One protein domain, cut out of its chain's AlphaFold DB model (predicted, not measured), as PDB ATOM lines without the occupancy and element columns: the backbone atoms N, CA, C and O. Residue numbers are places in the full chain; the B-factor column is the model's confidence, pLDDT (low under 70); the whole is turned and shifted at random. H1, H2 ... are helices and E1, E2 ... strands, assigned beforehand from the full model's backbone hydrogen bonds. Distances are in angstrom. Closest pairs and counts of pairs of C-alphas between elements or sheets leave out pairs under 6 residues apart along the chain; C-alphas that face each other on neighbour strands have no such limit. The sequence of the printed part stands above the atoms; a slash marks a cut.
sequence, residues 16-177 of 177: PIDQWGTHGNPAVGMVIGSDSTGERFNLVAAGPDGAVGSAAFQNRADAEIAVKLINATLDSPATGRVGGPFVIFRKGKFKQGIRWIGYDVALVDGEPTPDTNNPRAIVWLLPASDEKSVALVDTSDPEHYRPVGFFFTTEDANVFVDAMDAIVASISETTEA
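This is residues 16 to 177 of the 177 residues of an uncharacterized protein of Micrococcaceae bacterium (UniProt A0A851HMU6). A large antiparallel sheet of nine strands, curled like part of a barrel, wraps round two helices, H1 and H2, which are both on its one face, run the same way at a slant of 41 degrees to each other and come close only near the end of H1, at Leu 74 and Val 168; its two edges, E1 and E5, stay apart. The small hairpin of E7 and E8 reaches out at one end of the longest axis, and the long link from E5 to E6 makes a large loop. The printed part has 162 residues, with two named helices and eleven named strands in the order E1 E2 E3 E4 H1 E5 E6 E7 E8 E9 E10 E11 H2, and the class is mixed, helices and strands. Across the large sheet the order is E1, E2, E3, E4, E11, E10, E9, E6, E5. The whole is compact, with a radius of gyration of the C-alphas of 15.7 A and spans of 51 by 39 by 29 A.

E1, residues 16 to 21, begins with C-alpha 16 at (-25.043, -19.485, -8.171) and is 13.6 A long. E2, residues 29 to 34, E3, residues 41 to 46, and E4, residues 52 to 57, measure 16.8 A, 16.9 A and 17.0 A. H1, residues 60 to 74, is 20.9 A long and begins with C-alpha 60 at (-31.314, -11.968, -14.036). E5 holds residues 78 to 82, and E6, residues 98 to 103, is 16.4 A long. E7, residues 105 to 108, and E8, residues 111 to 114, have four residues each. E9, residues 121 to 127, is the longest strand by residues and measures 19.6 A. E10 holds residues 134 to 138 and E11 residues 146 to 151. H2, residues 154 to 175, is the longest helix, 32.0 A, and ends with C-alpha 175 at (-4.419, -29.445, -23.678).

E1, E2, E3 and E4 form a meander, each strand the antiparallel neighbour of the one before, and E9, E10 and E11 form another. In the hairpin E1 and E2, N 20 and O 30 are within hydrogen-bond range at 2.8 A. E4 and E11 are antiparallel at 144 degrees, with N 56 and O 150 within range at 2.9 A. E9 and E6 are antiparallel at 175 degrees, with N 100 and O 123 within range at 2.9 A. In the hairpin E5 and E6, N 80 and O 101 are within range at 2.8 A. The sheet is twisted, and it curls round both H1 and H2, which are on one face of it as two layers, helices on one face of a sheet. The closest C-alphas of H1 and E6 are those of Thr 73 and Gly 102, 4.3 A apart; those of H2 and E4 are Gly 53 and Asp 156, 3.9 A apart. H1 and H2 are close but not clearly touching, with the C-alphas of Leu 74 and Val 168 6.8 A apart, and run the same way at a steep tilt of 41 degrees. Every O i to N i+4 pair of H1 is within hydrogen-bond range, and 16 of 18 in H2. E6 runs on into E7 at 67 degrees across a break of 1 residue. E7 and E8 are a hairpin, with N 106 and O 113 within range at 2.8 A, and both are apart from H1 and H2.

The C-alphas farthest apart are those of Thr 37 and Asp 109, at 54.4 A. The printed part has no cut and ends at residue 177, the chain's last residue. The link from E5 to E6, residues 83 to 97, is long. The mean pLDDT of the printed part is 89.7, and residues 90 to 95 and 174 to 177 are under 70.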
ATOM      1  N   PRO A  16     -25.861 -19.613  -6.971       93.69
ATOM      2  CA  PRO A  16     -25.043 -19.485  -8.171       93.69
ATOM      3  C   PRO A  16     -25.860 -19.837  -9.422       93.69
ATOM      4  O   PRO A  16     -26.612 -20.812  -9.428       93.69
ATOM      5  N   ILE A  17     -25.703 -19.032 -10.473       96.19
ATOM      6  CA  ILE A  17     -26.126 -19.364 -11.838       96.19
ATOM      7  C   ILE A  17     -25.025 -20.193 -12.495       96.19
ATOM      8  O   ILE A  17     -25.320 -21.246 -13.050       96.19
ATOM      9  N   ASP A  18     -23.777 -19.725 -12.404       97.38
ATOM     10  CA  ASP A  18     -22.609 -20.432 -12.927       97.38
ATOM     11  C   ASP A  18     -21.325 -20.049 -12.175       97.38
ATOM     12  O   ASP A  18     -21.277 -19.017 -11.492       97.38
ATOM     13  N   GLN A  19     -20.300 -20.894 -12.282       95.31
ATOM     14  CA  GLN A  19     -19.002 -20.710 -11.641       95.31
ATOM     15  C   GLN A  19     -17.855 -21.272 -12.488       95.31
ATOM     16  O   GLN A  19     -17.965 -22.331 -13.100       95.31
ATOM     17  N   TRP A  20     -16.712 -20.598 -12.426       95.88
ATOM     18  CA  TRP A  20     -15.493 -20.951 -13.143       95.88
ATOM     19  C   TRP A  20     -14.305 -20.890 -12.194       95.88
ATOM     20  O   TRP A  20     -14.281 -20.073 -11.274       95.88
ATOM     21  N   GLY A  21     -13.297 -21.723 -12.421       93.81
ATOM     22  CA  GLY A  21     -12.094 -21.737 -11.598       93.81
ATOM     23  C   GLY A  21     -10.931 -22.411 -12.302       93.81
ATOM     24  O   GLY A  21     -11.102 -23.048 -13.340       93.81
ATOM     25  N   THR A  22      -9.741 -22.253 -11.733       93.06
ATOM     26  CA  THR A  22      -8.533 -22.887 -12.273       93.06
ATOM     27  C   THR A  22      -8.391 -24.321 -11.761       93.06
ATOM     28  O   THR A  22      -8.653 -24.595 -10.587       93.06
ATOM     29  N   HIS A  23      -7.928 -25.243 -12.611       80.56
ATOM     30  CA  HIS A  23      -7.729 -26.649 -12.226       80.56
ATOM     31  C   HIS A  23      -6.703 -26.829 -11.090       80.56
ATOM     32  O   HIS A  23      -6.869 -27.699 -10.236       80.56
ATOM     33  N   GLY A  24      -5.649 -26.003 -11.065       77.94
ATOM     34  CA  GLY A  24      -4.551 -26.092 -10.093       77.94
ATOM     35  C   GLY A  24      -4.743 -25.275  -8.811       77.94
ATOM     36  O   GLY A  24      -4.023 -25.497  -7.838       77.94
ATOM     37  N   ASN A  25      -5.697 -24.340  -8.781       84.44
ATOM     38  CA  ASN A  25      -5.959 -23.497  -7.618       84.44
ATOM     39  C   ASN A  25      -7.463 -23.169  -7.489       84.44
ATOM     40  O   ASN A  25      -7.943 -22.206  -8.094       84.44
ATOM     41  N   PRO A  26      -8.215 -23.909  -6.653       81.19
ATOM     42  CA  PRO A  26      -9.657 -23.709  -6.505       81.19
ATOM     43  C   PRO A  26     -10.030 -22.394  -5.802       81.19
ATOM     44  O   PRO A  26     -11.212 -22.069  -5.725       81.19
ATOM     45  N   ALA A  27      -9.057 -21.646  -5.265       87.88
ATOM     46  CA  ALA A  27      -9.297 -20.320  -4.696       87.88
ATOM     47  C   ALA A  27      -9.368 -19.213  -5.764       87.88
ATOM     48  O   ALA A  27      -9.846 -18.124  -5.459       87.88
ATOM     49  N   VAL A  28      -8.909 -19.487  -6.992       95.00
ATOM     50  CA  VAL A  28      -8.929 -18.539  -8.114       95.00
ATOM     51  C   VAL A  28     -10.073 -18.889  -9.043       95.00
ATOM     52  O   VAL A  28     -10.167 -20.019  -9.533       95.00
ATOM     53  N   GLY A  29     -10.934 -17.912  -9.302       96.00
ATOM     54  CA  GLY A  29     -12.107 -18.137 -10.124       96.00
ATOM     55  C   GLY A  29     -13.128 -17.020 -10.051       96.00
ATOM     56  O   GLY A  29     -12.865 -15.921  -9.565       96.00
ATOM     57  N   MET A  30     -14.319 -17.314 -10.546       96.56
ATOM     58  CA  MET A  30     -15.435 -16.385 -10.558       96.56
ATOM     59  C   MET A  30     -16.758 -17.125 -10.428       96.56
ATOM     60  O   MET A  30     -16.886 -18.288 -10.794       96.56
ATOM     61  N   VAL A  31     -17.758 -16.434  -9.903       96.56
ATOM     62  CA  VAL A  31     -19.120 -16.939  -9.761       96.56
ATOM     63  C   VAL A  31     -20.096 -15.815 -10.079       96.56
ATOM     64  O   VAL A  31     -19.927 -14.685  -9.622       96.56
ATOM     65  N   ILE A  32     -21.125 -16.126 -10.864       97.38
ATOM     66  CA  ILE A  32     -22.278 -15.250 -11.086       97.38
ATOM     67  C   ILE A  32     -23.479 -15.890 -10.407       97.38
ATOM     68  O   ILE A  32     -23.725 -17.086 -10.550       97.38
ATOM     69  N   GLY A  33     -24.265 -15.102  -9.685       95.69
ATOM     70  CA  GLY A  33     -25.461 -15.600  -9.026       95.69
ATOM     71  C   GLY A  33     -26.244 -14.509  -8.331       95.69
ATOM     72  O   GLY A  33     -25.941 -13.325  -8.482       95.69
ATOM     73  N   SER A  34     -27.263 -14.918  -7.579       93.69
ATOM     74  CA  SER A  34     -28.077 -13.995  -6.799       93.69
ATOM     75  C   SER A  34     -27.715 -13.987  -5.320       93.69
ATOM     76  O   SER A  34     -27.177 -14.958  -4.773       93.69
ATOM     77  N   ASP A  35     -28.096 -12.903  -4.652       88.00
ATOM     78  CA  ASP A  35     -28.171 -12.855  -3.196       88.00
ATOM     79  C   ASP A  35     -29.249 -13.813  -2.639       88.00
ATOM     80  O   ASP A  35     -29.909 -14.562  -3.371       88.00
ATOM     81  N   SER A  36     -29.419 -13.816  -1.314       84.94
ATOM     82  CA  SER A  36     -30.384 -14.680  -0.619       84.94
ATOM     83  C   SER A  36     -31.846 -14.362  -0.940       84.94
ATOM     84  O   SER A  36     -32.704 -15.211  -0.699       84.94
ATOM     85  N   THR A  37     -32.134 -13.175  -1.481       85.31
ATOM     86  CA  THR A  37     -33.488 -12.758  -1.861       85.31
ATOM     87  C   THR A  37     -33.847 -13.195  -3.278       85.31
ATOM     88  O   THR A  37     -35.026 -13.341  -3.592       85.31
ATOM     89  N   GLY A  38     -32.846 -13.438  -4.130       84.62
ATOM     90  CA  GLY A  38     -33.055 -13.732  -5.548       84.62
ATOM     91  C   GLY A  38     -33.336 -12.490  -6.399       84.62
ATOM     92  O   GLY A  38     -33.618 -12.626  -7.588       84.62
ATOM     93  N   GLU A  39     -33.267 -11.291  -5.814       85.50
ATOM     94  CA  GLU A  39     -33.590 -10.032  -6.494       85.50
ATOM     95  C   GLU A  39     -32.349  -9.305  -7.017       85.50
ATOM     96  O   GLU A  39     -32.436  -8.550  -7.986       85.50
ATOM     97  N   ARG A  40     -31.184  -9.530  -6.398       90.00
ATOM     98  CA  ARG A  40     -29.920  -8.895  -6.790       90.00
ATOM     99  C   ARG A  40     -28.976  -9.928  -7.349       90.00
ATOM    100  O   ARG A  40     -28.804 -10.983  -6.747       90.00
ATOM    101  N   PHE A  41     -28.368  -9.596  -8.480       95.69
ATOM    102  CA  PHE A  41     -27.443 -10.459  -9.194       95.69
ATOM    103  C   PHE A  41     -26.078  -9.798  -9.257       95.69
ATOM    104  O   PHE A  41     -25.957  -8.614  -9.586       95.69
ATOM    105  N   ASN A  42     -25.046 -10.579  -8.975       95.81
ATOM    106  CA  ASN A  42     -23.684 -10.087  -8.921       95.81
ATOM    107  C   ASN A  42     -22.701 -11.147  -9.412       95.81
ATOM    108  O   ASN A  42     -22.953 -12.351  -9.335       95.81
ATOM    109  N   LEU A  43     -21.582 -10.657  -9.933       96.44
ATOM    110  CA  LEU A  43     -20.379 -11.422 -10.202       96.44
ATOM    111  C   LEU A  43     -19.437 -11.202  -9.027       96.44
ATOM    112  O   LEU A  43     -19.244 -10.061  -8.607       96.44
ATOM    113  N   VAL A  44     -18.827 -12.271  -8.534       96.44
ATOM    114  CA  VAL A  44     -17.688 -12.202  -7.616       96.44
ATOM    115  C   VAL A  44     -16.519 -12.920  -8.273       96.44
ATOM    116  O   VAL A  44     -16.677 -14.057  -8.712       96.44
ATOM    117  N   ALA A  45     -15.368 -12.258  -8.351       96.31
ATOM    118  CA  ALA A  45     -14.116 -12.822  -8.842       96.31
ATOM    119  C   ALA A  45     -13.086 -12.864  -7.712       96.31
ATOM    120  O   ALA A  45     -13.038 -11.950  -6.891       96.31
ATOM    121  N   ALA A  46     -12.263 -13.907  -7.694       96.75
ATOM    122  CA  ALA A  46     -11.121 -14.059  -6.807       96.75
ATOM    123  C   ALA A  46      -9.851 -14.238  -7.649       96.75
ATOM    124  O   ALA A  46      -9.759 -15.173  -8.450       96.75
ATOM    125  N   GLY A  47      -8.899 -13.320  -7.481       94.88
ATOM    126  CA  GLY A  47      -7.637 -13.297  -8.215       94.88
ATOM    127  C   GLY A  47      -6.562 -14.210  -7.600       94.88
ATOM    128  O   GLY A  47      -6.712 -14.676  -6.466       94.88
ATOM    129  N   PRO A  48      -5.445 -14.457  -8.311       93.38
ATOM    130  CA  PRO A  48      -4.331 -15.288  -7.834       93.38
ATOM    131  C   PRO A  48      -3.664 -14.816  -6.537       93.38
ATOM    132  O   PRO A  48      -3.077 -15.622  -5.818       93.38
ATOM    133  N   ASP A  49      -3.747 -13.523  -6.232       92.31
ATOM    134  CA  ASP A  49      -3.216 -12.899  -5.018       92.31
ATOM    135  C   ASP A  49      -4.193 -12.943  -3.825       92.31
ATOM    136  O   ASP A  49      -3.860 -12.490  -2.729       92.31
ATOM    137  N   GLY A  50      -5.388 -13.508  -4.021       90.75
ATOM    138  CA  GLY A  50      -6.456 -13.560  -3.027       90.75
ATOM    139  C   GLY A  50      -7.321 -12.298  -2.963       90.75
ATOM    140  O   GLY A  50      -8.203 -12.227  -2.104       90.75
ATOM    141  N   ALA A  51      -7.106 -11.314  -3.844       94.88
ATOM    142  CA  ALA A  51      -8.003 -10.175  -3.973       94.88
ATOM    143  C   ALA A  51      -9.388 -10.627  -4.457       94.88
ATOM    144  O   ALA A  51      -9.519 -11.584  -5.222       94.88
ATOM    145  N   VAL A  52     -10.430  -9.919  -4.016       95.06
ATOM    146  CA  VAL A  52     -11.821 -10.187  -4.397       95.06
ATOM    147  C   VAL A  52     -12.409  -8.938  -5.030       95.06
ATOM    148  O   VAL A  52     -12.372  -7.869  -4.426       95.06
ATOM    149  N   GLY A  53     -12.960  -9.090  -6.231       94.25
ATOM    150  CA  GLY A  53     -13.639  -8.035  -6.974       94.25
ATOM    151  C   GLY A  53     -15.091  -8.396  -7.247       94.25
ATOM    152  O   GLY A  53     -15.467  -9.574  -7.235       94.25
ATOM    153  N   SER A  54     -15.925  -7.387  -7.498       95.19
ATOM    154  CA  SER A  54     -17.344  -7.611  -7.787       95.19
ATOM    155  C   SER A  54     -17.914  -6.738  -8.903       95.19
ATOM    156  O   SER A  54     -17.508  -5.593  -9.102       95.19
ATOM    157  N   ALA A  55     -18.905  -7.284  -9.610       96.00
ATOM    158  CA  ALA A  55     -19.757  -6.535 -10.529       96.00
ATOM    159  C   ALA A  55     -21.232  -6.744 -10.187       96.00
ATOM    160  O   ALA A  55     -21.628  -7.823  -9.748       96.00
ATOM    161  N   ALA A  56     -22.054  -5.730 -10.435       95.62
ATOM    162  CA  ALA A  56     -23.503  -5.815 -10.306       95.62
ATOM    163  C   ALA A  56     -24.172  -5.968 -11.679       95.62
ATOM    164  O   ALA A  56     -23.743  -5.355 -12.662       95.62
ATOM    165  N   PHE A  57     -25.258  -6.736 -11.720       96.56
ATOM    166  CA  PHE A  57     -26.154  -6.849 -12.869       96.56
ATOM    167  C   PHE A  57     -27.488  -6.177 -12.548       96.56
ATOM    168  O   PHE A  57     -27.957  -6.208 -11.410       96.56
ATOM    169  N   GLN A  58     -28.125  -5.581 -13.557       94.62
ATOM    170  CA  GLN A  58     -29.418  -4.918 -13.367       94.62
ATOM    171  C   GLN A  58     -30.533  -5.923 -13.044       94.62
ATOM    172  O   GLN A  58     -31.474  -5.601 -12.321       94.62
ATOM    173  N   ASN A  59     -30.459  -7.123 -13.618       95.00
ATOM    174  CA  ASN A  59     -31.468  -8.166 -13.492       95.00
ATOM    175  C   ASN A  59     -30.870  -9.540 -13.851       95.00
ATOM    176  O   ASN A  59     -29.721  -9.651 -14.283       95.00
ATOM    177  N   ARG A  60     -31.688 -10.588 -13.706       95.50
ATOM    178  CA  ARG A  60     -31.314 -11.968 -14.036       95.50
ATOM    179  C   ARG A  60     -30.930 -12.166 -15.504       95.50
ATOM    180  O   ARG A  60     -29.991 -12.901 -15.777       95.50
ATOM    181  N   ALA A  61     -31.644 -11.536 -16.437       96.75
ATOM    182  CA  ALA A  61     -31.405 -11.731 -17.865       96.75
ATOM    183  C   ALA A  61     -30.016 -11.219 -18.276       96.75
ATOM    184  O   ALA A  61     -29.320 -11.883 -19.038       96.75
ATOM    185  N   ASP A  62     -29.579 -10.089 -17.720       97.50
ATOM    186  CA  ASP A  62     -28.231  -9.569 -17.956       97.50
ATOM    187  C   ASP A  62     -27.145 -10.477 -17.356       97.50
ATOM    188  O   ASP A  62     -26.126 -10.725 -18.002       97.50
ATOM    189  N   ALA A  63     -27.385 -11.041 -16.166       97.44
ATOM    190  CA  ALA A  63     -26.489 -12.031 -15.567       97.44
ATOM    191  C   ALA A  63     -26.389 -13.309 -16.424       97.44
ATOM    192  O   ALA A  63     -25.296 -13.817 -16.661       97.44
ATOM    193  N   GLU A  64     -27.511 -13.805 -16.949       97.50
ATOM    194  CA  GLU A  64     -27.545 -14.977 -17.834       97.50
ATOM    195  C   GLU A  64     -26.872 -14.715 -19.190       97.50
ATOM    196  O   GLU A  64     -26.268 -15.622 -19.761       97.50
ATOM    197  N   ILE A  65     -26.936 -13.488 -19.712       97.62
ATOM    198  CA  ILE A  65     -26.193 -13.096 -20.918       97.62
ATOM    199  C   ILE A  65     -24.689 -13.095 -20.645       97.62
ATOM    200  O   ILE A  65     -23.933 -13.647 -21.443       97.62
ATOM    201  N   ALA A  66     -24.254 -12.551 -19.506       97.88
ATOM    202  CA  ALA A  66     -22.851 -12.597 -19.108       97.88
ATOM    203  C   ALA A  66     -22.337 -14.041 -18.975       97.88
ATOM    204  O   ALA A  66     -21.279 -14.353 -19.515       97.88
ATOM    205  N   VAL A  67     -23.111 -14.934 -18.345       98.06
ATOM    206  CA  VAL A  67     -22.794 -16.375 -18.265       98.06
ATOM    207  C   VAL A  67     -22.641 -16.984 -19.658       98.06
ATOM    208  O   VAL A  67     -21.637 -17.634 -19.934       98.06
ATOM    209  N   LYS A  68     -23.597 -16.742 -20.565       97.44
ATOM    210  CA  LYS A  68     -23.539 -17.264 -21.941       97.44
ATOM    211  C   LYS A  68     -22.298 -16.786 -22.689       97.44
ATOM    212  O   LYS A  68     -21.681 -17.588 -23.383       97.44
ATOM    213  N   LEU A  69     -21.937 -15.510 -22.551       96.88
ATOM    214  CA  LEU A  69     -20.747 -14.942 -23.186       96.88
ATOM    215  C   LEU A  69     -19.465 -15.562 -22.628       96.88
ATOM    216  O   LEU A  69     -18.621 -15.990 -23.407       96.88
ATOM    217  N   ILE A  70     -19.338 -15.650 -21.299       97.62
ATOM    218  CA  ILE A  70     -18.158 -16.230 -20.647       97.62
ATOM    219  C   ILE A  70     -18.012 -17.706 -21.025       97.62
ATOM    220  O   ILE A  70     -16.941 -18.090 -21.484       97.62
ATOM    221  N   ASN A  71     -19.080 -18.507 -20.935       97.25
ATOM    222  CA  ASN A  71     -19.052 -19.916 -21.344       97.25
ATOM    223  C   ASN A  71     -18.685 -20.066 -22.815       97.25
ATOM    224  O   ASN A  71     -17.766 -20.799 -23.145       97.25
ATOM    225  N   ALA A  72     -19.335 -19.322 -23.714       96.56
ATOM    226  CA  ALA A  72     -19.026 -19.418 -25.135       96.56
ATOM    227  C   ALA A  72     -17.571 -19.028 -25.448       96.56
ATOM    228  O   ALA A  72     -16.971 -19.625 -26.341       96.56
ATOM    229  N   THR A  73     -16.993 -18.066 -24.722       96.81
ATOM    230  CA  THR A  73     -15.575 -17.711 -24.846       96.81
ATOM    231  C   THR A  73     -14.658 -18.792 -24.269       96.81
ATOM    232  O   THR A  73     -13.711 -19.167 -24.947       96.81
ATOM    233  N   LEU A  74     -14.925 -19.315 -23.070       95.44
ATOM    234  CA  LEU A  74     -14.072 -20.317 -22.412       95.44
ATOM    235  C   LEU A  74     -14.161 -21.713 -23.045       95.44
ATOM    236  O   LEU A  74     -13.166 -22.428 -23.072       95.44
ATOM    237  N   ASP A  75     -15.316 -22.071 -23.605       95.00
ATOM    238  CA  ASP A  75     -15.542 -23.328 -24.332       95.00
ATOM    239  C   ASP A  75     -15.041 -23.265 -25.788       95.00
ATOM    240  O   ASP A  75     -15.225 -24.211 -26.562       95.00
ATOM    241  N   SER A  76     -14.476 -22.131 -26.216       95.19
ATOM    242  CA  SER A  76     -13.972 -21.984 -27.578       95.19
ATOM    243  C   SER A  76     -12.680 -22.786 -27.778       95.19
ATOM    244  O   SER A  76     -11.776 -22.690 -26.949       95.19
ATOM    245  N   PRO A  77     -12.532 -23.513 -28.905       92.88
ATOM    246  CA  PRO A  77     -11.319 -24.279 -29.201       92.88
ATOM    247  C   PRO A  77     -10.032 -23.445 -29.247       92.88
ATOM    248  O   PRO A  77      -8.949 -23.968 -29.006       92.88
ATOM    249  N   ALA A  78     -10.138 -22.155 -29.568       93.06
ATOM    250  CA  ALA A  78      -9.043 -21.206 -29.451       93.06
ATOM    251  C   ALA A  78      -9.530 -19.911 -28.800       93.06
ATOM    252  O   ALA A  78     -10.642 -19.452 -29.061       93.06
ATOM    253  N   THR A  79      -8.675 -19.285 -27.990       95.06
ATOM    254  CA  THR A  79      -8.978 -18.011 -27.327       95.06
ATOM    255  C   THR A  79      -7.855 -17.004 -27.560       95.06
ATOM    256  O   THR A  79      -6.677 -17.337 -27.466       95.06
ATOM    257  N   GLY A  80      -8.206 -15.754 -27.861       93.94
ATOM    258  CA  GLY A  80      -7.276 -14.629 -27.962       93.94
ATOM    259  C   GLY A  80      -7.567 -13.548 -26.924       93.94
ATOM    260  O   GLY A  80      -8.719 -13.330 -26.555       93.94
ATOM    261  N   ARG A  81      -6.528 -12.828 -26.487       94.25
ATOM    262  CA  ARG A  81      -6.622 -11.768 -25.474       94.25
ATOM    263  C   ARG A  81      -6.050 -10.453 -26.006       94.25
ATOM    264  O   ARG A  81      -4.888 -10.385 -26.395       94.25
ATOM    265  N   VAL A  82      -6.868  -9.399 -26.033       92.75
ATOM    266  CA  VAL A  82      -6.525  -8.085 -26.610       92.75
ATOM    267  C   VAL A  82      -6.648  -6.990 -25.551       92.75
ATOM    268  O   VAL A  82      -7.633  -6.936 -24.820       92.75
ATOM    269  N   GLY A  83      -5.671  -6.081 -25.506       88.75
ATOM    270  CA  GLY A  83      -5.618  -4.954 -24.567       88.75
ATOM    271  C   GLY A  83      -4.309  -4.917 -23.774       88.75
ATOM    272  O   GLY A  83      -3.415  -5.729 -24.000       88.75
ATOM    273  N   GLY A  84      -4.187  -3.972 -22.839       85.88
ATOM    274  CA  GLY A  84      -3.088  -3.937 -21.861       85.88
ATOM    275  C   GLY A  84      -3.320  -4.914 -20.701       85.88
ATOM    276  O   GLY A  84      -4.412  -5.470 -20.620       85.88
ATOM    277  N   PRO A  85      -2.340  -5.139 -19.809       84.69
ATOM    278  CA  PRO A  85      -2.460  -6.110 -18.712       84.69
ATOM    279  C   PRO A  85      -3.593  -5.778 -17.731       84.69
ATOM    280  O   PRO A  85      -4.177  -6.681 -17.160       84.69
ATOM    281  N   PHE A  86      -3.961  -4.501 -17.611       84.94
ATOM    282  CA  PHE A  86      -4.983  -4.025 -16.680       84.94
ATOM    283  C   PHE A  86      -5.958  -3.079 -17.375       84.94
ATOM    284  O   PHE A  86      -5.589  -2.363 -18.317       84.94
ATOM    285  N   VAL A  87      -7.195  -3.042 -16.884       85.12
ATOM    286  CA  VAL A  87      -8.144  -1.986 -17.205       85.12
ATOM    287  C   VAL A  87      -7.608  -0.694 -16.604       85.12
ATOM    288  O   VAL A  87      -7.545  -0.516 -15.388       85.12
ATOM    289  N   ILE A  88      -7.212   0.220 -17.481       76.75
ATOM    290  CA  ILE A  88      -6.775   1.562 -17.115       76.75
ATOM    291  C   ILE A  88      -7.651   2.583 -17.820       76.75
ATOM    292  O   ILE A  88      -7.947   2.468 -19.014       76.75
ATOM    293  N   PHE A  89      -8.028   3.634 -17.104       70.19
ATOM    294  CA  PHE A  89      -8.559   4.812 -17.758       70.19
ATOM    295  C   PHE A  89      -7.403   5.613 -18.373       70.19
ATOM    296  O   PHE A  89      -6.458   5.998 -17.685       70.19
ATOM    297  N   ARG A  90      -7.471   5.895 -19.679       64.06
ATOM    298  CA  ARG A  90      -6.617   6.902 -20.320       64.06
ATOM    299  C   ARG A  90      -7.482   8.068 -20.768       64.06
ATOM    300  O   ARG A  90      -8.351   7.908 -21.623       64.06
ATOM    301  N   LYS A  91      -7.209   9.253 -20.217       58.16
ATOM    302  CA  LYS A  91      -7.869  10.501 -20.607       58.16
ATOM    303  C   LYS A  91      -7.610  10.768 -22.094       58.16
ATOM    304  O   LYS A  91      -6.475  11.018 -22.494       58.16
ATOM    305  N   GLY A  92      -8.647  10.678 -22.923       60.50
ATOM    306  CA  GLY A  92      -8.538  10.803 -24.378       60.50
ATOM    307  C   GLY A  92      -9.736  10.197 -25.114       60.50
ATOM    308  O   GLY A  92     -10.641   9.644 -24.501       60.50
ATOM    309  N   LYS A  93      -9.753  10.312 -26.451       53.22
ATOM    310  CA  LYS A  93     -10.874   9.838 -27.292       53.22
ATOM    311  C   LYS A  93     -10.969   8.311 -27.414       53.22
ATOM    312  O   LYS A  93     -12.026   7.810 -27.777       53.22
ATOM    313  N   PHE A  94      -9.894   7.577 -27.121       55.28
ATOM    314  CA  PHE A  94      -9.850   6.122 -27.267       55.28
ATOM    315  C   PHE A  94      -9.856   5.439 -25.905       55.28
ATOM    316  O   PHE A  94      -8.830   5.359 -25.231       55.28
ATOM    317  N   LYS A  95     -11.021   4.917 -25.523       63.44
ATOM    318  CA  LYS A  95     -11.142   3.993 -24.398       63.44
ATOM    319  C   LYS A  95     -10.719   2.608 -24.871       63.44
ATOM    320  O   LYS A  95     -11.430   1.975 -25.648       63.44
ATOM    321  N   GLN A  96      -9.540   2.165 -24.455       71.19
ATOM    322  CA  GLN A  96      -9.056   0.822 -24.763       71.19
ATOM    323  C   GLN A  96      -9.548  -0.124 -23.671       71.19
ATOM    324  O   GLN A  96      -9.166   0.006 -22.513       71.19
ATOM    325  N   GLY A  97     -10.460  -1.016 -24.046       86.62
ATOM    326  CA  GLY A  97     -10.940  -2.080 -23.174       86.62
ATOM    327  C   GLY A  97     -10.035  -3.312 -23.195       86.62
ATOM    328  O   GLY A  97      -9.061  -3.356 -23.949       86.62
ATOM    329  N   ILE A  98     -10.402  -4.322 -22.410       94.00
ATOM    330  CA  ILE A  98      -9.800  -5.662 -22.454       94.00
ATOM    331  C   ILE A  98     -10.814  -6.629 -23.045       94.00
ATOM    332  O   ILE A  98     -11.991  -6.580 -22.689       94.00
ATOM    333  N   ARG A  99     -10.365  -7.479 -23.970       94.94
ATOM    334  CA  ARG A  99     -11.208  -8.476 -24.630       94.94
ATOM    335  C   ARG A  99     -10.593  -9.856 -24.521       94.94
ATOM    336  O   ARG A  99      -9.414 -10.011 -24.836       94.94
ATOM    337  N   TRP A 100     -11.433 -10.831 -24.207       96.81
ATOM    338  CA  TRP A 100     -11.190 -12.237 -24.500       96.81
ATOM    339  C   TRP A 100     -12.110 -12.628 -25.643       96.81
ATOM    340  O   TRP A 100     -13.302 -12.324 -25.622       96.81
ATOM    341  N   ILE A 101     -11.535 -13.236 -26.669       96.44
ATOM    342  CA  ILE A 101     -12.223 -13.574 -27.906       96.44
ATOM    343  C   ILE A 101     -12.103 -15.075 -28.089       96.44
ATOM    344  O   ILE A 101     -10.991 -15.582 -28.207       96.44
ATOM    345  N   GLY A 102     -13.239 -15.757 -28.103       96.44
ATOM    346  CA  GLY A 102     -13.327 -17.170 -28.429       96.44
ATOM    347  C   GLY A 102     -13.500 -17.363 -29.933       96.44
ATOM    348  O   GLY A 102     -14.290 -16.654 -30.563       96.44
ATOM    349  N   TYR A 103     -12.770 -18.313 -30.503       95.94
ATOM    350  CA  TYR A 103     -12.805 -18.659 -31.919       95.94
ATOM    351  C   TYR A 103     -13.089 -20.144 -32.096       95.94
ATOM    352  O   TYR A 103     -12.531 -20.986 -31.386       95.94
ATOM    353  N   ASP A 104     -13.889 -20.460 -33.111       95.00
ATOM    354  CA  ASP A 104     -13.841 -21.786 -33.708       95.00
ATOM    355  C   ASP A 104     -12.549 -21.933 -34.529       95.00
ATOM    356  O   ASP A 104     -11.861 -20.959 -34.855       95.00
ATOM    357  N   VAL A 105     -12.193 -23.174 -34.846       92.81
ATOM    358  CA  VAL A 105     -10.970 -23.495 -35.584       92.81
ATOM    359  C   VAL A 105     -11.337 -23.991 -36.976       92.81
ATOM    360  O   VAL A 105     -12.150 -24.902 -37.134       92.81
ATOM    361  N   ALA A 106     -10.718 -23.389 -37.986       89.06
ATOM    362  CA  ALA A 106     -10.792 -23.800 -39.378       89.06
ATOM    363  C   ALA A 106      -9.469 -24.450 -39.805       89.06
ATOM    364  O   ALA A 106      -8.418 -24.191 -39.225       89.06
ATOM    365  N   LEU A 107      -9.500 -25.282 -40.844       90.12
ATOM    366  CA  LEU A 107      -8.273 -25.783 -41.461       90.12
ATOM    367  C   LEU A 107      -7.802 -24.786 -42.522       90.12
ATOM    368  O   LEU A 107      -8.500 -24.561 -43.511       90.12
ATOM    369  N   VAL A 108      -6.613 -24.223 -42.327       88.50
ATOM    370  CA  VAL A 108      -5.935 -23.356 -43.298       88.50
ATOM    371  C   VAL A 108      -4.619 -24.030 -43.653       88.50
ATOM    372  O   VAL A 108      -3.825 -24.336 -42.773       88.50
ATOM    373  N   ASP A 109      -4.428 -24.350 -44.934       89.75
ATOM    374  CA  ASP A 109      -3.261 -25.098 -45.430       89.75
ATOM    375  C   ASP A 109      -2.988 -26.426 -44.690       89.75
ATOM    376  O   ASP A 109      -1.860 -26.904 -44.623       89.75
ATOM    377  N   GLY A 110      -4.047 -27.054 -44.167       88.44
ATOM    378  CA  GLY A 110      -3.974 -28.316 -43.421       88.44
ATOM    379  C   GLY A 110      -3.722 -28.161 -41.919       88.44
ATOM    380  O   GLY A 110      -3.800 -29.160 -41.210       88.44
ATOM    381  N   GLU A 111      -3.504 -26.940 -41.431       88.38
ATOM    382  CA  GLU A 111      -3.245 -26.655 -40.019       88.38
ATOM    383  C   GLU A 111      -4.488 -26.070 -39.320       88.38
ATOM    384  O   GLU A 111      -5.144 -25.171 -39.871       88.38
ATOM    385  N   PRO A 112      -4.829 -26.535 -38.100       90.44
ATOM    386  CA  PRO A 112      -5.884 -25.940 -37.287       90.44
ATOM    387  C   PRO A 112      -5.548 -24.480 -36.947       90.44
ATOM    388  O   PRO A 112      -4.627 -24.194 -36.186       90.44
ATOM    389  N   THR A 113      -6.306 -23.547 -37.515       92.38
ATOM    390  CA  THR A 113      -6.113 -22.101 -37.373       92.38
ATOM    391  C   THR A 113      -7.400 -21.440 -36.859       92.38
ATOM    392  O   THR A 113      -8.477 -21.738 -37.376       92.38
ATOM    393  N   PRO A 114      -7.337 -20.526 -35.872       93.81
ATOM    394  CA  PRO A 114      -8.520 -19.804 -35.396       93.81
ATOM    395  C   PRO A 114      -9.214 -19.005 -36.515       93.81
ATOM    396  O   PRO A 114      -8.552 -18.243 -37.227       93.81
ATOM    397  N   ASP A 115     -10.542 -19.118 -36.648       93.38
ATOM    398  CA  ASP A 115     -11.319 -18.264 -37.559       93.38
ATOM    399  C   ASP A 115     -11.490 -16.863 -36.961       93.38
ATOM    400  O   ASP A 115     -12.485 -16.527 -36.319       93.38
ATOM    401  N   THR A 116     -10.488 -16.017 -37.187       90.50
ATOM    402  CA  THR A 116     -10.470 -14.648 -36.656       90.50
ATOM    403  C   THR A 116     -11.481 -13.706 -37.316       90.50
ATOM    404  O   THR A 116     -11.699 -12.609 -36.800       90.50
ATOM    405  N   ASN A 117     -12.121 -14.115 -38.419       89.44
ATOM    406  CA  ASN A 117     -13.131 -13.303 -39.100       89.44
ATOM    407  C   ASN A 117     -14.522 -13.462 -38.477       89.44
ATOM    408  O   ASN A 117     -15.314 -12.523 -38.531       89.44
ATOM    409  N   ASN A 118     -14.808 -14.620 -37.875       90.00
ATOM    410  CA  ASN A 118     -16.096 -14.933 -37.260       90.00
ATOM    411  C   ASN A 118     -15.886 -15.391 -35.808       90.00
ATOM    412  O   ASN A 118     -15.979 -16.583 -35.512       90.00
ATOM    413  N   PRO A 119     -15.572 -14.466 -34.883       92.31
ATOM    414  CA  PRO A 119     -15.425 -14.821 -33.478       92.31
ATOM    415  C   PRO A 119     -16.735 -15.405 -32.940       92.31
ATOM    416  O   PRO A 119     -17.815 -14.858 -33.167       92.31
ATOM    417  N   ARG A 120     -16.627 -16.497 -32.182       93.31
ATOM    418  CA  ARG A 120     -17.768 -17.192 -31.579       93.31
ATOM    419  C   ARG A 120     -18.393 -16.382 -30.448       93.31
ATOM    420  O   ARG A 120     -19.613 -16.342 -30.308       93.31
ATOM    421  N   ALA A 121     -17.553 -15.762 -29.625       95.44
ATOM    422  CA  ALA A 121     -17.978 -14.920 -28.515       95.44
ATOM    423  C   ALA A 121     -16.867 -13.956 -28.103       95.44
ATOM    424  O   ALA A 121     -15.681 -14.274 -28.213       95.44
ATOM    425  N   ILE A 122     -17.251 -12.788 -27.586       95.62
ATOM    426  CA  ILE A 122     -16.308 -11.788 -27.082       95.62
ATOM    427  C   ILE A 122     -16.741 -11.347 -25.684       95.62
ATOM    428  O   ILE A 122     -17.712 -10.608 -25.527       95.62
ATOM    429  N   VAL A 123     -15.972 -11.711 -24.661       96.69
ATOM    430  CA  VAL A 123     -16.064 -11.055 -23.353       96.69
ATOM    431  C   VAL A 123     -15.308  -9.736 -23.454       96.69
ATOM    432  O   VAL A 123     -14.097  -9.728 -23.680       96.69
ATOM    433  N   TRP A 124     -16.006  -8.609 -23.304       95.56
ATOM    434  CA  TRP A 124     -15.402  -7.281 -23.423       95.56
ATOM    435  C   TRP A 124     -15.652  -6.428 -22.183       95.56
ATOM    436  O   TRP A 124     -16.794  -6.154 -21.818       95.56
ATOM    437  N   LEU A 125     -14.560  -5.956 -21.578       95.31
ATOM    438  CA  LEU A 125     -14.567  -4.914 -20.560       95.31
ATOM    439  C   LEU A 125     -14.251  -3.555 -21.168       95.31
ATOM    440  O   LEU A 125     -13.230  -3.393 -21.842       95.31
ATOM    441  N   LEU A 126     -15.079  -2.555 -20.876       91.56
ATOM    442  CA  LEU A 126     -14.899  -1.194 -21.368       91.56
ATOM    443  C   LEU A 126     -14.956  -0.176 -20.217       91.56
ATOM    444  O   LEU A 126     -15.978  -0.097 -19.535       91.56
ATOM    445  N   PRO A 127     -13.909   0.648 -20.010       88.19
ATOM    446  CA  PRO A 127     -13.960   1.734 -19.036       88.19
ATOM    447  C   PRO A 127     -15.119   2.704 -19.305       88.19
ATOM    448  O   PRO A 127     -15.345   3.155 -20.438       88.19
ATOM    449  N   ALA A 128     -15.842   3.094 -18.264       81.19
ATOM    450  CA  ALA A 128     -16.868   4.119 -18.355       81.19
ATOM    451  C   ALA A 128     -16.251   5.525 -18.473       81.19
ATOM    452  O   ALA A 128     -15.040   5.728 -18.411       81.19
ATOM    453  N   SER A 129     -17.082   6.523 -18.789       76.56
ATOM    454  CA  SER A 129     -16.634   7.921 -18.933       76.56
ATOM    455  C   SER A 129     -16.449   8.635 -17.600       76.56
ATOM    456  O   SER A 129     -15.874   9.716 -17.588       76.56
ATOM    457  N   ASP A 130     -16.939   8.050 -16.508       76.88
ATOM    458  CA  ASP A 130     -16.775   8.558 -15.141       76.88
ATOM    459  C   ASP A 130     -15.366   8.311 -14.565       76.88
ATOM    460  O   ASP A 130     -15.093   8.695 -13.429       76.88
ATOM    461  N   GLU A 131     -14.487   7.684 -15.355       72.69
ATOM    462  CA  GLU A 131     -13.099   7.349 -15.025       72.69
ATOM    463  C   GLU A 131     -12.947   6.364 -13.851       72.69
ATOM    464  O   GLU A 131     -11.846   6.209 -13.325       72.69
ATOM    465  N   LYS A 132     -14.030   5.692 -13.434       80.69
ATOM    466  CA  LYS A 132     -14.041   4.825 -12.245       80.69
ATOM    467  C   LYS A 132     -14.682   3.471 -12.486       80.69
ATOM    468  O   LYS A 132     -14.145   2.474 -12.017       80.69
ATOM    469  N   SER A 133     -15.800   3.431 -13.204       89.06
ATOM    470  CA  SER A 133     -16.522   2.188 -13.444       89.06
ATOM    471  C   SER A 133     -16.073   1.507 -14.735       89.06
ATOM    472  O   SER A 133     -15.492   2.118 -15.640       89.06
ATOM    473  N   VAL A 134     -16.327   0.206 -14.818       93.88
ATOM    474  CA  VAL A 134     -16.021  -0.618 -15.991       93.88
ATOM    475  C   VAL A 134     -17.257  -1.433 -16.328       93.88
ATOM    476  O   VAL A 134     -17.849  -2.061 -15.454       93.88
ATOM    477  N   ALA A 135     -17.659  -1.416 -17.592       95.19
ATOM    478  CA  ALA A 135     -18.784  -2.202 -18.068       95.19
ATOM    479  C   ALA A 135     -18.305  -3.539 -18.639       95.19
ATOM    480  O   ALA A 135     -17.376  -3.557 -19.449       95.19
ATOM    481  N   LEU A 136     -18.982  -4.624 -18.272       96.44
ATOM    482  CA  LEU A 136     -19.024  -5.854 -19.053       96.44
ATOM    483  C   LEU A 136     -20.071  -5.676 -20.156       96.44
ATOM    484  O   LEU A 136     -21.217  -5.317 -19.873       96.44
ATOM    485  N   VAL A 137     -19.667  -5.889 -21.403       95.50
ATOM    486  CA  VAL A 137     -20.462  -5.564 -22.590       95.50
ATOM    487  C   VAL A 137     -20.984  -6.838 -23.250       95.50
ATOM    488  O   VAL A 137     -20.228  -7.781 -23.468       95.50
ATOM    489  N   ASP A 138     -22.269  -6.834 -23.594       94.69
ATOM    490  CA  ASP A 138     -22.885  -7.811 -24.483       94.69
ATOM    491  C   ASP A 138     -22.473  -7.523 -25.925       94.69
ATOM    492  O   ASP A 138     -22.726  -6.440 -26.458       94.69
ATOM    493  N   THR A 139     -21.792  -8.500 -26.514       91.50
ATOM    494  CA  THR A 139     -21.204  -8.441 -27.854       91.50
ATOM    495  C   THR A 139     -21.923  -9.332 -28.863       91.50
ATOM    496  O   THR A 139     -21.447  -9.476 -29.986       91.50
ATOM    497  N   SER A 140     -23.058  -9.926 -28.479       87.38
ATOM    498  CA  SER A 140     -23.808 -10.848 -29.338       87.38
ATOM    499  C   SER A 140     -24.416 -10.172 -30.573       87.38
ATOM    500  O   SER A 140     -24.544 -10.817 -31.612       87.38
ATOM    501  N   ASP A 141     -24.741  -8.878 -30.479       87.75
ATOM    502  CA  ASP A 141     -25.128  -8.035 -31.611       87.75
ATOM    503  C   ASP A 141     -23.994  -7.038 -31.937       87.75
ATOM    504  O   ASP A 141     -23.782  -6.086 -31.176       87.75
ATOM    505  N   PRO A 142     -23.264  -7.220 -33.055       82.44
ATOM    506  CA  PRO A 142     -22.156  -6.349 -33.436       82.44
ATOM    507  C   PRO A 142     -22.582  -4.927 -33.820       82.44
ATOM    508  O   PRO A 142     -21.744  -4.022 -33.812       82.44
ATOM    509  N   GLU A 143     -23.857  -4.712 -34.149       86.69
ATOM    510  CA  GLU A 143     -24.404  -3.391 -34.462       86.69
ATOM    511  C   GLU A 143     -24.884  -2.658 -33.198       86.69
ATOM    512  O   GLU A 143     -24.894  -1.425 -33.167       86.69
ATOM    513  N   HIS A 144     -25.220  -3.397 -32.132       88.06
ATOM    514  CA  HIS A 144     -25.848  -2.852 -30.924       88.06
ATOM    515  C   HIS A 144     -25.234  -3.380 -29.622       88.06
ATOM    516  O   HIS A 144     -25.923  -3.926 -28.758       88.06
ATOM    517  N   TYR A 145     -23.939  -3.133 -29.426       90.69
ATOM    518  CA  TYR A 145     -23.296  -3.405 -28.142       90.69
ATOM    519  C   TYR A 145     -23.960  -2.647 -26.991       90.69
ATOM    520  O   TYR A 145     -24.202  -1.438 -27.070       90.69
ATOM    521  N   ARG A 146     -24.174  -3.344 -25.871       93.06
ATOM    522  CA  ARG A 146     -24.764  -2.761 -24.660       93.06
ATOM    523  C   ARG A 146     -24.079  -3.269 -23.391       93.06
ATOM    524  O   ARG A 146     -23.625  -4.408 -23.363       93.06
ATOM    525  N   PRO A 147     -24.006  -2.471 -22.317       94.38
ATOM    526  CA  PRO A 147     -23.539  -2.970 -21.031       94.38
ATOM    527  C   PRO A 147     -24.552  -3.957 -20.430       94.38
ATOM    528  O   PRO A 147     -25.762  -3.737 -20.512       94.38
ATOM    529  N   VAL A 148     -24.048  -5.019 -19.805       96.31
ATOM    530  CA  VAL A 148     -24.839  -6.009 -19.049       96.31
ATOM    531  C   VAL A 148     -24.435  -6.087 -17.581       96.31
ATOM    532  O   VAL A 148     -25.281  -6.348 -16.734       96.31
ATOM    533  N   GLY A 149     -23.177  -5.797 -17.250       96.06
ATOM    534  CA  GLY A 149     -22.693  -5.760 -15.869       96.06
ATOM    535  C   GLY A 149     -21.776  -4.569 -15.623       96.06
ATOM    536  O   GLY A 149     -21.149  -4.064 -16.556       96.06
ATOM    537  N   PHE A 150     -21.689  -4.126 -14.371       95.62
ATOM    538  CA  PHE A 150     -20.868  -2.980 -13.981       95.62
ATOM    539  C   PHE A 150     -19.991  -3.297 -12.777       95.62
ATOM    540  O   PHE A 150     -20.491  -3.624 -11.702       95.62
ATOM    541  N   PHE A 151     -18.687  -3.125 -12.958       95.81
ATOM    542  CA  PHE A 151     -17.722  -3.011 -11.874       95.81
ATOM    543  C   PHE A 151     -17.711  -1.557 -11.402       95.81
ATOM    544  O   PHE A 151     -17.573  -0.637 -12.216       95.81
ATOM    545  N   PHE A 152     -17.865  -1.335 -10.097       90.94
ATOM    546  CA  PHE A 152     -17.916   0.019  -9.535       90.94
ATOM    547  C   PHE A 152     -16.547   0.704  -9.521       90.94
ATOM    548  O   PHE A 152     -16.480   1.936  -9.521       90.94
ATOM    549  N   THR A 153     -15.473  -0.086  -9.530       91.56
ATOM    550  CA  THR A 153     -14.091   0.388  -9.570       91.56
ATOM    551  C   THR A 153     -13.280  -0.346 -10.638       91.56
ATOM    552  O   THR A 153     -13.607  -1.460 -11.051       91.56
ATOM    553  N   THR A 154     -12.175   0.262 -11.075       91.31
ATOM    554  CA  THR A 154     -11.189  -0.413 -11.929       91.31
ATOM    555  C   THR A 154     -10.454  -1.531 -11.195       91.31
ATOM    556  O   THR A 154     -10.007  -2.471 -11.839       91.31
ATOM    557  N   GLU A 155     -10.322  -1.441  -9.869       92.44
ATOM    558  CA  GLU A 155      -9.704  -2.487  -9.043       92.44
ATOM    559  C   GLU A 155     -10.547  -3.765  -9.086       92.44
ATOM    560  O   GLU A 155     -10.023  -4.814  -9.449       92.44
ATOM    561  N   ASP A 156     -11.863  -3.661  -8.866       95.06
ATOM    562  CA  ASP A 156     -12.794  -4.791  -8.998       95.06
ATOM    563  C   ASP A 156     -12.717  -5.442 -10.388       95.06
ATOM    564  O   ASP A 156     -12.699  -6.666 -10.520       95.06
ATOM    565  N   ALA A 157     -12.658  -4.612 -11.435       95.50
ATOM    566  CA  ALA A 157     -12.545  -5.084 -12.811       95.50
ATOM    567  C   ALA A 157     -11.210  -5.794 -13.072       95.50
ATOM    568  O   ALA A 157     -11.181  -6.781 -13.802       95.50
ATOM    569  N   ASN A 158     -10.113  -5.320 -12.477       95.56
ATOM    570  CA  ASN A 158      -8.802  -5.948 -12.620       95.56
ATOM    571  C   ASN A 158      -8.730  -7.299 -11.902       95.56
ATOM    572  O   ASN A 158      -8.148  -8.221 -12.459       95.56
ATOM    573  N   VAL A 159      -9.412  -7.479 -10.766       97.06
ATOM    574  CA  VAL A 159      -9.528  -8.814 -10.150       97.06
ATOM    575  C   VAL A 159     -10.257  -9.791 -11.079       97.06
ATOM    576  O   VAL A 159      -9.864 -10.951 -11.195       97.06
ATOM    577  N   PHE A 160     -11.296  -9.335 -11.787       97.12
ATOM    578  CA  PHE A 160     -11.932 -10.154 -12.823       97.12
ATOM    579  C   PHE A 160     -10.981 -10.460 -13.989       97.12
ATOM    580  O   PHE A 160     -10.977 -11.592 -14.467       97.12
ATOM    581  N   VAL A 161     -10.176  -9.488 -14.443       97.06
ATOM    582  CA  VAL A 161      -9.159  -9.710 -15.490       97.06
ATOM    583  C   VAL A 161      -8.197 -10.810 -15.065       97.06
ATOM    584  O   VAL A 161      -8.008 -11.758 -15.821       97.06
ATOM    585  N   ASP A 162      -7.660 -10.722 -13.849       96.75
ATOM    586  CA  ASP A 162      -6.705 -11.696 -13.326       96.75
ATOM    587  C   ASP A 162      -7.331 -13.092 -13.198       96.75
ATOM    588  O   ASP A 162      -6.712 -14.090 -13.570       96.75
ATOM    589  N   ALA A 163      -8.578 -13.179 -12.721       96.88
ATOM    590  CA  ALA A 163      -9.304 -14.444 -12.638       96.88
ATOM    591  C   ALA A 163      -9.562 -15.053 -14.029       96.88
ATOM    592  O   ALA A 163      -9.339 -16.248 -14.225       96.88
ATOM    593  N   MET A 164     -10.001 -14.249 -15.004       96.88
ATOM    594  CA  MET A 164     -10.260 -14.701 -16.374       96.88
ATOM    595  C   MET A 164      -8.971 -15.151 -17.075       96.88
ATOM    596  O   MET A 164      -8.950 -16.227 -17.670       96.88
ATOM    597  N   ASP A 165      -7.888 -14.374 -16.964       96.19
ATOM    598  CA  ASP A 165      -6.577 -14.719 -17.529       96.19
ATOM    599  C   ASP A 165      -6.046 -16.031 -16.917       96.19
ATOM    600  O   ASP A 165      -5.576 -16.906 -17.648       96.19
ATOM    601  N   ALA A 166      -6.196 -16.227 -15.602       95.44
ATOM    602  CA  ALA A 166      -5.803 -17.466 -14.933       95.44
ATOM    603  C   ALA A 166      -6.644 -18.681 -15.374       95.44
ATOM    604  O   ALA A 166      -6.098 -19.767 -15.584       95.44
ATOM    605  N   ILE A 167      -7.961 -18.514 -15.549       95.69
ATOM    606  CA  ILE A 167      -8.846 -19.582 -16.041       95.69
ATOM    607  C   ILE A 167      -8.444 -19.990 -17.463       95.69
ATOM    608  O   ILE A 167      -8.214 -21.176 -17.705       95.69
ATOM    609  N   VAL A 168      -8.285 -19.027 -18.376       94.38
ATOM    610  CA  VAL A 168      -7.886 -19.282 -19.773       94.38
ATOM    611  C   VAL A 168      -6.524 -19.984 -19.851       94.38
ATOM    612  O   VAL A 168      -6.369 -20.952 -20.602       94.38
ATOM    613  N   ALA A 169      -5.548 -19.549 -19.048       92.69
ATOM    614  CA  ALA A 169      -4.245 -20.209 -18.967       92.69
ATOM    615  C   ALA A 169      -4.377 -21.672 -18.505       92.69
ATOM    616  O   ALA A 169      -3.826 -22.570 -19.140       92.69
ATOM    617  N   SER A 170      -5.186 -21.932 -17.472       92.12
ATOM    618  CA  SER A 170      -5.369 -23.286 -16.926       92.12
ATOM    619  C   SER A 170      -6.055 -24.270 -17.889       92.12
ATOM    620  O   SER A 170      -5.822 -25.478 -17.815       92.12
ATOM    621  N   ILE A 171      -6.894 -23.775 -18.807       88.75
ATOM    622  CA  ILE A 171      -7.499 -24.588 -19.875       88.75
ATOM    623  C   ILE A 171      -6.428 -24.975 -20.904       88.75
ATOM    624  O   ILE A 171      -6.356 -26.127 -21.338       88.75
ATOM    625  N   SER A 172      -5.554 -24.028 -21.244       76.19
ATOM    626  CA  SER A 172      -4.488 -24.225 -22.231       76.19
ATOM    627  C   SER A 172      -3.455 -25.254 -21.754       76.19
ATOM    628  O   SER A 172      -3.098 -26.151 -22.511       76.19
ATOM    629  N   GLU A 173      -3.058 -25.205 -20.477       75.69
ATOM    630  CA  GLU A 173      -2.123 -26.170 -19.868       75.69
ATOM    631  C   GLU A 173      -2.645 -27.616 -19.884       75.69
ATOM    632  O   GLU A 173      -1.867 -28.562 -19.982       75.69
ATOM    633  N   THR A 174      -3.966 -27.805 -19.824       59.81
ATOM    634  CA  THR A 174      -4.582 -29.144 -19.834       59.81
ATOM    635  C   THR A 174      -4.564 -29.773 -21.232       59.81
ATOM    636  O   THR A 174      -4.661 -30.988 -21.364       59.81
ATOM    637  N   THR A 175      -4.425 -28.965 -22.286       56.03
ATOM    638  CA  THR A 175      -4.419 -29.445 -23.678       56.03
ATOM    639  C   THR A 175      -3.048 -30.003 -24.093       56.03
ATOM    640  O   THR A 175      -2.953 -30.726 -25.083       56.03
ATOM    641  N   GLU A 176      -1.986 -29.711 -23.331       50.25
ATOM    642  CA  GLU A 176      -0.616 -30.183 -23.589       50.25
ATOM    643  C   GLU A 176      -0.223 -31.458 -22.806       50.25
ATOM    644  O   GLU A 176       0.896 -31.949 -22.978       50.25
ATOM    645  N   ALA A 177      -1.114 -31.999 -21.961       42.94
ATOM    646  CA  ALA A 177      -0.880 -33.181 -21.114       42.94
ATOM    647  C   ALA A 177      -1.545 -34.456 -21.660       42.94
ATOM    648  O   ALA A 177      -0.902 -35.530 -21.571       42.94
TER     649      ALA A 177